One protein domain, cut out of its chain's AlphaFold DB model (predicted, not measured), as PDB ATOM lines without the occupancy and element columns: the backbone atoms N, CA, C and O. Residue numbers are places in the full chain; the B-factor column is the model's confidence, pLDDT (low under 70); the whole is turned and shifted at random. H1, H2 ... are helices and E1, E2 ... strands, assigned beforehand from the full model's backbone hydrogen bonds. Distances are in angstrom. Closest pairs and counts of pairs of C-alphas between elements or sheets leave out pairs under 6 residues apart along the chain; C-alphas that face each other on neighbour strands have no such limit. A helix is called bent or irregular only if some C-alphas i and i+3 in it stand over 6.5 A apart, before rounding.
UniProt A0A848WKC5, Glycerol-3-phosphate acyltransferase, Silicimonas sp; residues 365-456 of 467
ATOM      1  N   ALA A 365     -45.152 -47.895  39.437       91.94
ATOM      2  CA  ALA A 365     -45.988 -48.787  38.645       91.94
ATOM      3  C   ALA A 365     -46.533 -48.103  37.372       91.94
ATOM      4  O   ALA A 365     -46.326 -48.638  36.282       91.94
ATOM      5  N   PRO A 366     -47.147 -46.906  37.452       93.62
ATOM      6  CA  PRO A 366     -47.462 -46.091  36.284       93.62
ATOM      7  C   PRO A 366     -46.287 -45.808  35.351       93.62
ATOM      8  O   PRO A 366     -46.444 -45.933  34.138       93.62
ATOM      9  N   LEU A 367     -45.125 -45.440  35.899       92.94
ATOM     10  CA  LEU A 367     -43.950 -45.090  35.100       92.94
ATOM     11  C   LEU A 367     -43.392 -46.307  34.354       92.94
ATOM     12  O   LEU A 367     -43.086 -46.209  33.169       92.94
ATOM     13  N   ALA A 368     -43.326 -47.461  35.018       93.00
ATOM     14  CA  ALA A 368     -42.924 -48.723  34.415       93.00
ATOM     15  C   ALA A 368     -43.897 -49.140  33.309       93.00
ATOM     16  O   ALA A 368     -43.455 -49.548  32.244       93.00
ATOM     17  N   MET A 369     -45.214 -48.991  33.503       94.19
ATOM     18  CA  MET A 369     -46.181 -49.291  32.439       94.19
ATOM     19  C   MET A 369     -46.056 -48.330  31.258       94.19
ATOM     20  O   MET A 369     -46.082 -48.781  30.116       94.19
ATOM     21  N   ALA A 370     -45.868 -47.030  31.505       93.50
ATOM     22  CA  ALA A 370     -45.618 -46.064  30.440       93.50
ATOM     23  C   ALA A 370     -44.349 -46.420  29.645       93.50
ATOM     24  O   ALA A 370     -44.399 -46.427  28.419       93.50
ATOM     25  N   ALA A 371     -43.258 -46.785  30.330       93.38
ATOM     26  CA  ALA A 371     -42.006 -47.228  29.716       93.38
ATOM     27  C   ALA A 371     -42.160 -48.539  28.929       93.38
ATOM     28  O   ALA A 371     -41.675 -48.637  27.808       93.38
ATOM     29  N   MET A 372     -42.895 -49.522  29.460       94.50
ATOM     30  CA  MET A 372     -43.181 -50.778  28.756       94.50
ATOM     31  C   MET A 372     -43.920 -50.552  27.429       94.50
ATOM     32  O   MET A 372     -43.655 -51.277  26.481       94.50
ATOM     33  N   PHE A 373     -44.798 -49.545  27.327       94.56
ATOM     34  CA  PHE A 373     -45.430 -49.177  26.049       94.56
ATOM     35  C   PHE A 373     -44.468 -48.494  25.063       94.56
ATOM     36  O   PHE A 373     -44.715 -48.538  23.861       94.56
ATOM     37  N   GLN A 374     -43.381 -47.872  25.537       92.00
ATOM     38  CA  GLN A 374     -42.360 -47.275  24.661       92.00
ATOM     39  C   GLN A 374     -41.402 -48.316  24.071       92.00
ATOM     40  O   GLN A 374     -40.765 -48.066  23.048       92.00
ATOM     41  N   LEU A 375     -41.267 -49.463  24.737       91.75
ATOM     42  CA  LEU A 375     -40.283 -50.489  24.417       91.75
ATOM     43  C   LEU A 375     -40.931 -51.658  23.667       91.75
ATOM     44  O   LEU A 375     -42.106 -51.974  23.843       91.75
ATOM     45  N   GLN A 376     -40.149 -52.328  22.823       80.25
ATOM     46  CA  GLN A 376     -40.580 -53.557  22.160       80.25
ATOM     47  C   GLN A 376     -40.312 -54.740  23.091       80.25
ATOM     48  O   GLN A 376     -39.172 -54.960  23.488       80.25
ATOM     49  N   ALA A 377     -41.363 -55.473  23.458       83.81
ATOM     50  CA  ALA A 377     -41.244 -56.649  24.312       83.81
ATOM     51  C   ALA A 377     -40.577 -57.833  23.573       83.81
ATOM     52  O   ALA A 377     -40.789 -57.967  22.363       83.81
ATOM     53  N   PRO A 378     -39.846 -58.720  24.281       88.94
ATOM     54  CA  PRO A 378     -39.568 -58.711  25.729       88.94
ATOM     55  C   PRO A 378     -38.594 -57.602  26.165       88.94
ATOM     56  O   PRO A 378     -37.669 -57.250  25.438       88.94
ATOM     57  N   VAL A 379     -38.802 -57.043  27.360       92.88
ATOM     58  CA  VAL A 379     -38.016 -55.914  27.888       92.88
ATOM     59  C   VAL A 379     -37.164 -56.353  29.075       92.88
ATOM     60  O   VAL A 379     -37.695 -56.774  30.104       92.88
ATOM     61  N   THR A 380     -35.842 -56.200  28.982       93.69
ATOM     62  CA  THR A 380     -34.949 -56.480  30.116       93.69
ATOM     63  C   THR A 380     -35.133 -55.456  31.238       93.69
ATOM     64  O   THR A 380     -35.500 -54.301  31.011       93.69
ATOM     65  N   LYS A 381     -34.831 -55.862  32.476       90.88
ATOM     66  CA  LYS A 381     -34.905 -54.984  33.653       90.88
ATOM     67  C   LYS A 381     -34.111 -53.682  33.470       90.88
ATOM     68  O   LYS A 381     -34.617 -52.609  33.791       90.88
ATOM     69  N   ASP A 382     -32.897 -53.778  32.932       90.31
ATOM     70  CA  ASP A 382     -32.009 -52.629  32.738       90.31
ATOM     71  C   ASP A 382     -32.531 -51.681  31.654       90.31
ATOM     72  O   ASP A 382     -32.499 -50.464  31.832       90.31
ATOM     73  N   ALA A 383     -33.081 -52.224  30.559       93.06
ATOM     74  CA  ALA A 383     -33.721 -51.418  29.521       93.06
ATOM     75  C   ALA A 383     -34.952 -50.679  30.068       93.06
ATOM     76  O   ALA A 383     -35.139 -49.495  29.787       93.06
ATOM     77  N   LEU A 384     -35.753 -51.352  30.901       92.00
ATOM     78  CA  LEU A 384     -36.909 -50.743  31.550       92.00
ATOM     79  C   LEU A 384     -36.491 -49.609  32.497       92.00
ATOM     80  O   LEU A 384     -37.054 -48.519  32.425       92.00
ATOM     81  N   LEU A 385     -35.477 -49.825  33.340       90.38
ATOM     82  CA  LEU A 385     -34.941 -48.792  34.236       90.38
ATOM     83  C   LEU A 385     -34.383 -47.584  33.476       90.38
ATOM     84  O   LEU A 385     -34.641 -46.438  33.861       90.38
ATOM     85  N   ALA A 386     -33.646 -47.829  32.392       91.12
ATOM     86  CA  ALA A 386     -33.108 -46.771  31.545       91.12
ATOM     87  C   ALA A 386     -34.232 -45.925  30.929       91.12
ATOM     88  O   ALA A 386     -34.192 -44.695  31.000       91.12
ATOM     89  N   GLU A 387     -35.277 -46.567  30.403       91.75
ATOM     90  CA  GLU A 387     -36.405 -45.863  29.795       91.75
ATOM     91  C   GLU A 387     -37.260 -45.121  30.825       91.75
ATOM     92  O   GLU A 387     -37.660 -43.981  30.597       91.75
ATOM     93  N   MET A 388     -37.490 -45.708  32.000       90.81
ATOM     94  CA  MET A 388     -38.162 -45.014  33.100       90.81
ATOM     95  C   MET A 388     -37.389 -43.768  33.537       90.81
ATOM     96  O   MET A 388     -37.997 -42.728  33.794       90.81
ATOM     97  N   THR A 389     -36.058 -43.850  33.593       89.44
ATOM     98  CA  THR A 389     -35.190 -42.706  33.904       89.44
ATOM     99  C   THR A 389     -35.294 -41.635  32.820       89.44
ATOM    100  O   THR A 389     -35.451 -40.454  33.137       89.44
ATOM    101  N   ARG A 390     -35.293 -42.041  31.544       90.38
ATOM    102  CA  ARG A 390     -35.480 -41.142  30.400       90.38
ATOM    103  C   ARG A 390     -36.827 -40.423  30.465       90.38
ATOM    104  O   ARG A 390     -36.851 -39.197  30.419       90.38
ATOM    105  N   LEU A 391     -37.935 -41.153  30.622       89.19
ATOM    106  CA  LEU A 391     -39.274 -40.568  30.748       89.19
ATOM    107  C   LEU A 391     -39.344 -39.608  31.934       89.19
ATOM    108  O   LEU A 391     -39.758 -38.463  31.784       89.19
ATOM    109  N   ARG A 392     -38.847 -40.032  33.095       87.12
ATOM    110  CA  ARG A 392     -38.833 -39.202  34.298       87.12
ATOM    111  C   ARG A 392     -38.049 -37.903  34.124       87.12
ATOM    112  O   ARG A 392     -38.459 -36.892  34.680       87.12
ATOM    113  N   SER A 393     -36.959 -37.908  33.355       85.62
ATOM    114  CA  SER A 393     -36.170 -36.695  33.085       85.62
ATOM    115  C   SER A 393     -36.931 -35.631  32.283       85.62
ATOM    116  O   SER A 393     -36.572 -34.460  32.345       85.62
ATOM    117  N   SER A 394     -37.987 -36.023  31.562       84.81
ATOM    118  CA  SER A 394     -38.858 -35.098  30.826       84.81
ATOM    119  C   SER A 394     -40.005 -34.524  31.662       84.81
ATOM    120  O   SER A 394     -40.714 -33.637  31.192       84.81
ATOM    121  N   PHE A 395     -40.210 -35.023  32.882       85.56
ATOM    122  CA  PHE A 395     -41.330 -34.613  33.725       85.56
ATOM    123  C   PHE A 395     -40.987 -33.376  34.567       85.56
ATOM    124  O   PHE A 395     -39.815 -33.172  34.895       85.56
ATOM    125  N   PRO A 396     -41.994 -32.574  34.966       78.12
ATOM    126  CA  PRO A 396     -41.785 -31.456  35.880       78.12
ATOM    127  C   PRO A 396     -41.134 -31.930  37.184       78.12
ATOM    128  O   PRO A 396     -41.467 -33.007  37.695       78.12
ATOM    129  N   ALA A 397     -40.242 -31.119  37.757       72.56
ATOM    130  CA  ALA A 397     -39.603 -31.430  39.039       72.56
ATOM    131  C   ALA A 397     -40.649 -31.598  40.157       72.56
ATOM    132  O   ALA A 397     -40.499 -32.422  41.053       72.56
ATOM    133  N   GLU A 398     -41.754 -30.873  40.039       67.06
ATOM    134  CA  GLU A 398     -42.922 -30.861  40.912       67.06
ATOM    135  C   GLU A 398     -43.723 -32.174  40.874       67.06
ATOM    136  O   GLU A 398     -44.379 -32.543  41.850       67.06
ATOM    137  N   ALA A 399     -43.665 -32.902  39.754       65.56
ATOM    138  CA  ALA A 399     -44.297 -34.211  39.591       65.56
ATOM    139  C   ALA A 399     -43.397 -35.359  40.095       65.56
ATOM    140  O   ALA A 399     -43.865 -36.490  40.302       65.56
ATOM    141  N   ALA A 400     -42.105 -35.086  40.306       60.19
ATOM    142  CA  ALA A 400     -41.129 -36.065  40.748       60.19
ATOM    143  C   ALA A 400     -41.253 -36.324  42.260       60.19
ATOM    144  O   ALA A 400     -40.729 -35.591  43.092       60.19
ATOM    145  N   ASN A 401     -41.882 -37.441  42.636       61.22
ATOM    146  CA  ASN A 401     -41.634 -38.025  43.958       61.22
ATOM    147  C   ASN A 401     -40.155 -38.410  44.066       61.22
ATOM    148  O   ASN A 401     -39.615 -38.900  43.079       61.22
ATOM    149  N   GLU A 402     -39.522 -38.278  45.238       50.22
ATOM    150  CA  GLU A 402     -38.117 -38.671  45.466       50.22
ATOM    151  C   GLU A 402     -37.723 -39.999  44.781       50.22
ATOM    152  O   GLU A 402     -38.548 -40.927  44.707       50.22
ATOM    153  N   PRO A 403     -36.487 -40.091  44.244       47.81
ATOM    154  CA  PRO A 403     -36.001 -41.262  43.530       47.81
ATOM    155  C   PRO A 403     -36.215 -42.525  44.350       47.81
ATOM    156  O   PRO A 403     -36.032 -42.564  45.565       47.81
ATOM    157  N   GLU A 404     -36.703 -43.553  43.674       53.94
ATOM    158  CA  GLU A 404     -36.912 -44.832  44.311       53.94
ATOM    159  C   GLU A 404     -35.572 -45.526  44.459       53.94
ATOM    160  O   GLU A 404     -34.824 -45.643  43.497       53.94
ATOM    161  N   GLU A 405     -35.275 -45.985  45.670       53.88
ATOM    162  CA  GLU A 405     -34.207 -46.954  45.876       53.88
ATOM    163  C   GLU A 405     -34.454 -48.168  44.962       53.88
ATOM    164  O   GLU A 405     -35.587 -48.649  44.887       53.88
ATOM    165  N   ASP A 406     -33.408 -48.721  44.344       55.03
ATOM    166  CA  ASP A 406     -33.483 -49.892  43.447       55.03
ATOM    167  C   ASP A 406     -34.305 -51.063  44.031       55.03
ATOM    168  O   ASP A 406     -34.989 -51.801  43.324       55.03
ATOM    169  N   LYS A 407     -34.314 -51.204  45.365       61.62
ATOM    170  CA  LYS A 407     -35.087 -52.224  46.096       61.62
ATOM    171  C   LYS A 407     -36.608 -52.035  46.026       61.62
ATOM    172  O   LYS A 407     -37.350 -52.990  46.280       61.62
ATOM    173  N   HIS A 408     -37.095 -50.824  45.766       73.38
ATOM    174  CA  HIS A 408     -38.523 -50.549  45.589       73.38
ATOM    175  C   HIS A 408     -38.994 -50.998  44.206       73.38
ATOM    176  O   HIS A 408     -40.036 -51.648  44.112       73.38
ATOM    177  N   PHE A 409     -38.185 -50.766  43.171       81.81
ATOM    178  CA  PHE A 409     -38.482 -51.181  41.802       81.81
ATOM    179  C   PHE A 409     -38.699 -52.697  41.682       81.81
ATOM    180  O   PHE A 409     -39.736 -53.140  41.183       81.81
ATOM    181  N   ASP A 410     -37.803 -53.501  42.260       84.31
ATOM    182  CA  ASP A 410     -37.904 -54.973  42.252       84.31
ATOM    183  C   ASP A 410     -39.173 -55.480  42.938       84.31
ATOM    184  O   ASP A 410     -39.826 -56.446  42.519       84.31
ATOM    185  N   ARG A 411     -39.567 -54.801  44.016       81.94
ATOM    186  CA  ARG A 411     -40.808 -55.112  44.717       81.94
ATOM    187  C   ARG A 411     -42.022 -54.783  43.855       81.94
ATOM    188  O   ARG A 411     -42.986 -55.542  43.873       81.94
ATOM    189  N   VAL A 412     -41.998 -53.671  43.128       84.06
ATOM    190  CA  VAL A 412     -43.109 -53.295  42.252       84.06
ATOM    191  C   VAL A 412     -43.222 -54.273  41.086       84.06
ATOM    192  O   VAL A 412     -44.307 -54.819  40.894       84.06
ATOM    193  N   LEU A 413     -42.123 -54.599  40.398       87.50
ATOM    194  CA  LEU A 413     -42.123 -55.586  39.310       87.50
ATOM    195  C   LEU A 413     -42.622 -56.960  39.768       87.50
ATOM    196  O   LEU A 413     -43.542 -57.514  39.167       87.50
ATOM    197  N   SER A 414     -42.111 -57.484  40.886       85.56
ATOM    198  CA  SER A 414     -42.581 -58.772  41.422       85.56
ATOM    199  C   SER A 414     -44.073 -58.753  41.780       85.56
ATOM    200  O   SER A 414     -44.780 -59.744  41.578       85.56
ATOM    201  N   VAL A 415     -44.598 -57.622  42.267       85.38
ATOM    202  CA  VAL A 415     -46.039 -57.446  42.492       85.38
ATOM    203  C   VAL A 415     -46.811 -57.397  41.173       85.38
ATOM    204  O   VAL A 415     -47.911 -57.943  41.122       85.38
ATOM    205  N   MET A 416     -46.283 -56.780  40.117       89.62
ATOM    206  CA  MET A 416     -46.919 -56.769  38.794       89.62
ATOM    207  C   MET A 416     -47.001 -58.169  38.188       89.62
ATOM    208  O   MET A 416     -48.075 -58.556  37.723       89.62
ATOM    209  N   VAL A 417     -45.920 -58.948  38.270       90.94
ATOM    210  CA  VAL A 417     -45.883 -60.342  37.803       90.94
ATOM    211  C   VAL A 417     -46.863 -61.206  38.595       90.94
ATOM    212  O   VAL A 417     -47.717 -61.877  38.020       90.94
ATOM    213  N   LEU A 418     -46.857 -61.104  39.931       87.31
ATOM    214  CA  LEU A 418     -47.805 -61.822  40.799       87.31
ATOM    215  C   LEU A 418     -49.277 -61.492  40.492       87.31
ATOM    216  O   LEU A 418     -50.179 -62.261  40.832       87.31
ATOM    217  N   ARG A 419     -49.535 -60.312  39.928       87.94
ATOM    218  CA  ARG A 419     -50.874 -59.825  39.586       87.94
ATOM    219  C   ARG A 419     -51.261 -60.086  38.136       87.94
ATOM    220  O   ARG A 419     -52.340 -59.623  37.753       87.94
ATOM    221  N   GLU A 420     -50.416 -60.788  37.382       91.75
ATOM    222  CA  GLU A 420     -50.608 -61.072  35.958       91.75
ATOM    223  C   GLU A 420     -50.756 -59.775  35.144       91.75
ATOM    224  O   GLU A 420     -51.543 -59.696  34.207       91.75
ATOM    225  N   LEU A 421     -50.054 -58.715  35.563       91.94
ATOM    226  CA  LEU A 421     -49.917 -57.486  34.778       91.94
ATOM    227  C   LEU A 421     -48.752 -57.610  33.793       91.94
ATOM    228  O   LEU A 421     -48.858 -57.195  32.641       91.94
ATOM    229  N   LEU A 422     -47.666 -58.225  34.261       93.81
ATOM    230  CA  LEU A 422     -46.499 -58.595  33.475       93.81
ATOM    231  C   LEU A 422     -46.302 -60.112  33.529       93.81
ATOM    232  O   LEU A 422     -46.646 -60.747  34.528       93.81
ATOM    233  N   THR A 423     -45.710 -60.679  32.489       93.88
ATOM    234  CA  THR A 423     -45.079 -62.005  32.513       93.88
ATOM    235  C   THR A 423     -43.571 -61.832  32.487       93.88
ATOM    236  O   THR A 423     -43.076 -60.925  31.822       93.88
ATOM    237  N   GLU A 424     -42.861 -62.685  33.216       93.69
ATOM    238  CA  GLU A 424     -41.398 -62.729  33.265       93.69
ATOM    239  C   GLU A 424     -40.931 -64.036  32.620       93.69
ATOM    240  O   GLU A 424     -41.361 -65.118  33.032       93.69
ATOM    241  N   ASP A 425     -40.095 -63.925  31.592       90.50
ATOM    242  CA  ASP A 425     -39.424 -65.032  30.913       90.50
ATOM    243  C   ASP A 425     -37.893 -64.847  30.968       90.50
ATOM    244  O   ASP A 425     -37.383 -63.985  31.686       90.50
ATOM    245  N   ALA A 426     -37.137 -65.704  30.276       86.81
ATOM    246  CA  ALA A 426     -35.675 -65.619  30.261       86.81
ATOM    247  C   ALA A 426     -35.148 -64.372  29.520       86.81
ATOM    248  O   ALA A 426     -34.028 -63.941  29.794       86.81
ATOM    249  N   ASP A 427     -35.948 -63.809  28.613       85.81
ATOM    250  CA  ASP A 427     -35.588 -62.700  27.730       85.81
ATOM    251  C   ASP A 427     -36.045 -61.339  28.298       85.81
ATOM    252  O   ASP A 427     -35.513 -60.291  27.922       85.81
ATOM    253  N   GLY A 428     -36.980 -61.332  29.255       92.00
ATOM    254  CA  GLY A 428     -37.364 -60.166  30.043       92.00
ATOM    255  C   GLY A 428     -38.833 -60.158  30.470       92.00
ATOM    256  O   GLY A 428     -39.439 -61.182  30.780       92.00
ATOM    257  N   TYR A 429     -39.406 -58.957  30.525       94.62
ATOM    258  CA  TYR A 429     -40.801 -58.723  30.877       94.62
ATOM    259  C   TYR A 429     -41.648 -58.442  29.636       94.62
ATOM    260  O   TYR A 429     -41.233 -57.708  28.738       94.62
ATOM    261  N   THR A 430     -42.879 -58.951  29.629       95.19
ATOM    262  CA  THR A 430     -43.895 -58.661  28.604       95.19
ATOM    263  C   THR A 430     -45.207 -58.249  29.271       95.19
ATOM    264  O   THR A 430     -45.541 -58.738  30.351       95.19
ATOM    265  N   ILE A 431     -45.963 -57.333  28.653       95.31
ATOM    266  CA  ILE A 431     -47.291 -56.937  29.148       95.31
ATOM    267  C   ILE A 431     -48.272 -58.100  28.958       95.31
ATOM    268  O   ILE A 431     -48.565 -58.490  27.831       95.31
ATOM    269  N   ALA A 432     -48.815 -58.615  30.063       94.94
ATOM    270  CA  ALA A 432     -49.790 -59.708  30.056       94.94
ATOM    271  C   ALA A 432     -51.245 -59.208  30.009       94.94
ATOM    272  O   ALA A 432     -52.111 -59.857  29.426       94.94
ATOM    273  N   ASP A 433     -51.510 -58.040  30.602       93.62
ATOM    274  CA  ASP A 433     -52.829 -57.399  30.640       93.62
ATOM    275  C   ASP A 433     -52.714 -55.950  30.122       93.62
ATOM    276  O   ASP A 433     -52.461 -55.029  30.906       93.62
ATOM    277  N   PRO A 434     -52.856 -55.730  28.797       91.94
ATOM    278  CA  PRO A 434     -52.696 -54.410  28.188       91.94
ATOM    279  C   PRO A 434     -53.695 -53.367  28.690       91.94
ATOM    280  O   PRO A 434     -53.338 -52.198  28.811       91.94
ATOM    281  N   GLU A 435     -54.928 -53.767  29.021       90.88
ATOM    282  CA  GLU A 435     -55.937 -52.844  29.557       90.88
ATOM    283  C   GLU A 435     -55.538 -52.350  30.949       90.88
ATOM    284  O   GLU A 435     -55.614 -51.153  31.244       90.88
ATOM    285  N   LEU A 436     -55.080 -53.263  31.809       92.50
ATOM    286  CA  LEU A 436     -54.611 -52.902  33.139       92.50
ATOM    287  C   LEU A 436     -53.314 -52.086  33.075       92.50
ATOM    288  O   LEU A 436     -53.177 -51.118  33.823       92.50
ATOM    289  N   ALA A 437     -52.396 -52.414  32.164       94.38
ATOM    290  CA  ALA A 437     -51.179 -51.633  31.949       94.38
ATOM    291  C   ALA A 437     -51.512 -50.210  31.477       94.38
ATOM    292  O   ALA A 437     -51.006 -49.237  32.044       94.38
ATOM    293  N   ALA A 438     -52.432 -50.080  30.515       93.94
ATOM    294  CA  ALA A 438     -52.911 -48.793  30.024       93.94
ATOM    295  C   ALA A 438     -53.578 -47.982  31.139       93.94
ATOM    296  O   ALA A 438     -53.314 -46.792  31.250       93.94
ATOM    297  N   PHE A 439     -54.369 -48.603  32.024       93.81
ATOM    298  CA  PHE A 439     -54.960 -47.918  33.180       93.81
ATOM    299  C   PHE A 439     -53.903 -47.247  34.076       93.81
ATOM    300  O   PHE A 439     -54.095 -46.111  34.512       93.81
ATOM    301  N   TYR A 440     -52.776 -47.912  34.344       94.62
ATOM    302  CA  TYR A 440     -51.695 -47.320  35.140       94.62
ATOM    303  C   TYR A 440     -50.922 -46.256  34.352       94.62
ATOM    304  O   TYR A 440     -50.738 -45.149  34.862       94.62
ATOM    305  N   ALA A 441     -50.530 -46.539  33.107       94.44
ATOM    306  CA  ALA A 441     -49.801 -45.594  32.257       94.44
ATOM    307  C   ALA A 441     -50.612 -44.312  31.989       94.44
ATOM    308  O   ALA A 441     -50.081 -43.203  32.051       94.44
ATOM    309  N   ASN A 442     -51.930 -44.445  31.809       94.44
ATOM    310  CA  ASN A 442     -52.838 -43.331  31.556       94.44
ATOM    311  C   ASN A 442     -52.901 -42.317  32.709       94.44
ATOM    312  O   ASN A 442     -53.339 -41.181  32.514       94.44
ATOM    313  N   SER A 443     -52.442 -42.695  33.905       92.88
ATOM    314  CA  SER A 443     -52.299 -41.754  35.014       92.88
ATOM    315  C   SER A 443     -51.282 -40.651  34.743       92.88
ATOM    316  O   SER A 443     -51.450 -39.556  35.270       92.88
ATOM    317  N   LEU A 444     -50.282 -40.926  33.901       92.62
ATOM    318  CA  LEU A 444     -49.171 -40.031  33.597       92.62
ATOM    319  C   LEU A 444     -49.346 -39.279  32.276       92.62
ATOM    320  O   LEU A 444     -48.451 -38.528  31.909       92.62
ATOM    321  N   ARG A 445     -50.483 -39.424  31.575       91.94
ATOM    322  CA  ARG A 445     -50.717 -38.714  30.300       91.94
ATOM    323  C   ARG A 445     -50.411 -37.213  30.349       91.94
ATOM    324  O   ARG A 445     -49.862 -36.742  29.362       91.94
ATOM    325  N   PRO A 446     -50.720 -36.466  31.432       89.94
ATOM    326  CA  PRO A 446     -50.379 -35.043  31.501       89.94
ATOM    327  C   PRO A 446     -48.887 -34.729  31.340       89.94
ATOM    328  O   PRO A 446     -48.556 -33.625  30.930       89.94
ATOM    329  N   HIS A 447     -48.011 -35.688  31.649       90.19
ATOM    330  CA  HIS A 447     -46.555 -35.514  31.645       90.19
ATOM    331  C   HIS A 447     -45.878 -36.125  30.421       90.19
ATOM    332  O   HIS A 447     -44.697 -35.890  30.188       90.19
ATOM    333  N   LEU A 448     -46.596 -36.955  29.664       90.25
ATOM    334  CA  LEU A 448     -46.050 -37.667  28.516       90.25
ATOM    335  C   LEU A 448     -46.131 -36.803  27.258       90.25
ATOM    336  O   LEU A 448     -47.143 -36.149  26.996       90.25
ATOM    337  N   ASP A 449     -45.076 -36.848  26.447       88.31
ATOM    338  CA  ASP A 449     -45.089 -36.220  25.132       88.31
ATOM    339  C   ASP A 449     -46.054 -36.939  24.167       88.31
ATOM    340  O   ASP A 449     -46.494 -38.072  24.386       88.31
ATOM    341  N   ARG A 450     -46.388 -36.271  23.059       86.12
ATOM    342  CA  ARG A 450     -47.331 -36.801  22.063       86.12
ATOM    343  C   ARG A 450     -46.910 -38.167  21.513       86.12
ATOM    344  O   ARG A 450     -47.768 -39.018  21.307       86.12
ATOM    345  N   LYS A 451     -45.612 -38.378  21.287       85.25
ATOM    346  CA  LYS A 451     -45.091 -39.626  20.721       85.25
ATOM    347  C   LYS A 451     -45.279 -40.780  21.704       85.25
ATOM    348  O   LYS A 451     -45.682 -41.867  21.304       85.25
ATOM    349  N   ALA A 452     -45.040 -40.529  22.987       85.19
ATOM    350  CA  ALA A 452     -45.243 -41.507  24.038       85.19
ATOM    351  C   ALA A 452     -46.723 -41.864  24.217       85.19
ATOM    352  O   ALA A 452     -47.044 -43.027  24.466       85.19
ATOM    353  N   LEU A 453     -47.622 -40.888  24.054       87.88
ATOM    354  CA  LEU A 453     -49.068 -41.092  24.143       87.88
ATOM    355  C   LEU A 453     -49.629 -41.978  23.026       87.88
ATOM    356  O   LEU A 453     -50.519 -42.775  23.304       87.88
ATOM    357  N   GLU A 454     -49.105 -41.881  21.801       87.44
ATOM    358  CA  GLU A 454     -49.563 -42.675  20.644       87.44
ATOM    359  C   GLU A 454     -49.376 -44.191  20.834       87.44
ATOM    360  O   GLU A 454     -50.063 -44.987  20.194       87.44
ATOM    361  N   LEU A 455     -48.475 -44.597  21.733       87.31
ATOM    362  CA  LEU A 455     -48.180 -46.000  22.034       87.31
ATOM    363  C   LEU A 455     -48.997 -46.557  23.208       87.31
ATOM    364  O   LEU A 455     -49.023 -47.770  23.422       87.31
ATOM    365  N   ILE A 456     -49.673 -45.695  23.971       87.62
ATOM    366  CA  ILE A 456     -50.545 -46.111  25.070       87.62
ATOM    367  C   ILE A 456     -51.972 -46.229  24.524       87.62
ATOM    368  O   ILE A 456     -52.485 -45.251  23.979       87.62
TER     369      ILE A 456
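This is residues 365 to 456 of the 467 residues of the protein "Glycerol-3-phosphate acyltransferase" of Silicimonas sp (UniProt A0A848WKC5). A short helix, H1, makes the core, with H2 and H4 crossing it on two opposite sides. H3 lies by the first end of H1 and the small H5 by its last end, the hairpin E1 and E2 packs beside H3, and residues 394 to 405 run round the outside from H2 to H3. The printed part has 92 residues, with five named helices and two named strands in the order H1, H2, H3, E1, E2, H4, H5; the sheet, E1 - E2, is antiparallel and the class is mostly helix. The whole is compact, with a radius of gyration of the C-alphas of 12.4 A, and spans 35 by 29 by 20 A.

H1, residues 365 to 374, is the hub and touches three helices. It touches H2, residues 381 to 393, about perpendicular at 80 degrees; their closest C-alphas, of Ala 371 and Met 388, are 5.6 A apart. H3, residues 406 to 418, is close to H1 but not clearly touching, with the closest C-alphas, of Ala 365 and Val 412, 6.5 A apart. H2 and H3 are near each other. E1, residues 422 to 424, and E2, residues 429 to 431, form an antiparallel hairpin at 152 degrees, with N 423 and O 430 within hydrogen-bond range at 2.9 A and N 430 and O 423 at 3.0 A. The closest C-alphas of H3 and E1, of Val 417 and Thr 423, are 5.6 A apart. H4, residues 434 to 447, touches H1 about perpendicular at 84 degrees, closest at the C-alphas of Pro 366 and Tyr 440, 4.6 A apart. H4 is irregular: C-alphas 443 and 446 are 7.8 A apart. H5, residues 450 to 454, only just touches H1, with 3 pairs of C-alphas within 8 A, the closest being Gln 374 and Ala 452 at 6.5 A. H2 and H4 are apart. In H1, H2 and H5 every O i to N i+4 pair is within hydrogen-bond range; in H3 8 of 9 are, in H4 5 of 10.

H1 begins at C-alpha 365, (-45.988, -48.787, 38.645), and is 14.5 A long from first to last C-alpha. H2 measures 18.3 A, H3 18.8 A, E1 6.6 A, E2 6.9 A and H4 20.2 A. H5, 6.4 A long, ends at C-alpha 454, (-49.563, -42.675, 20.644).

The C-alphas farthest apart, of Glu 398 and Ala 426, are 37.1 A apart. The printed part has no cut. The link from H2 to H3 is long, at 12 residues. Mean pLDDT of the printed part is 86.2; residues 398 to 407 are under 70.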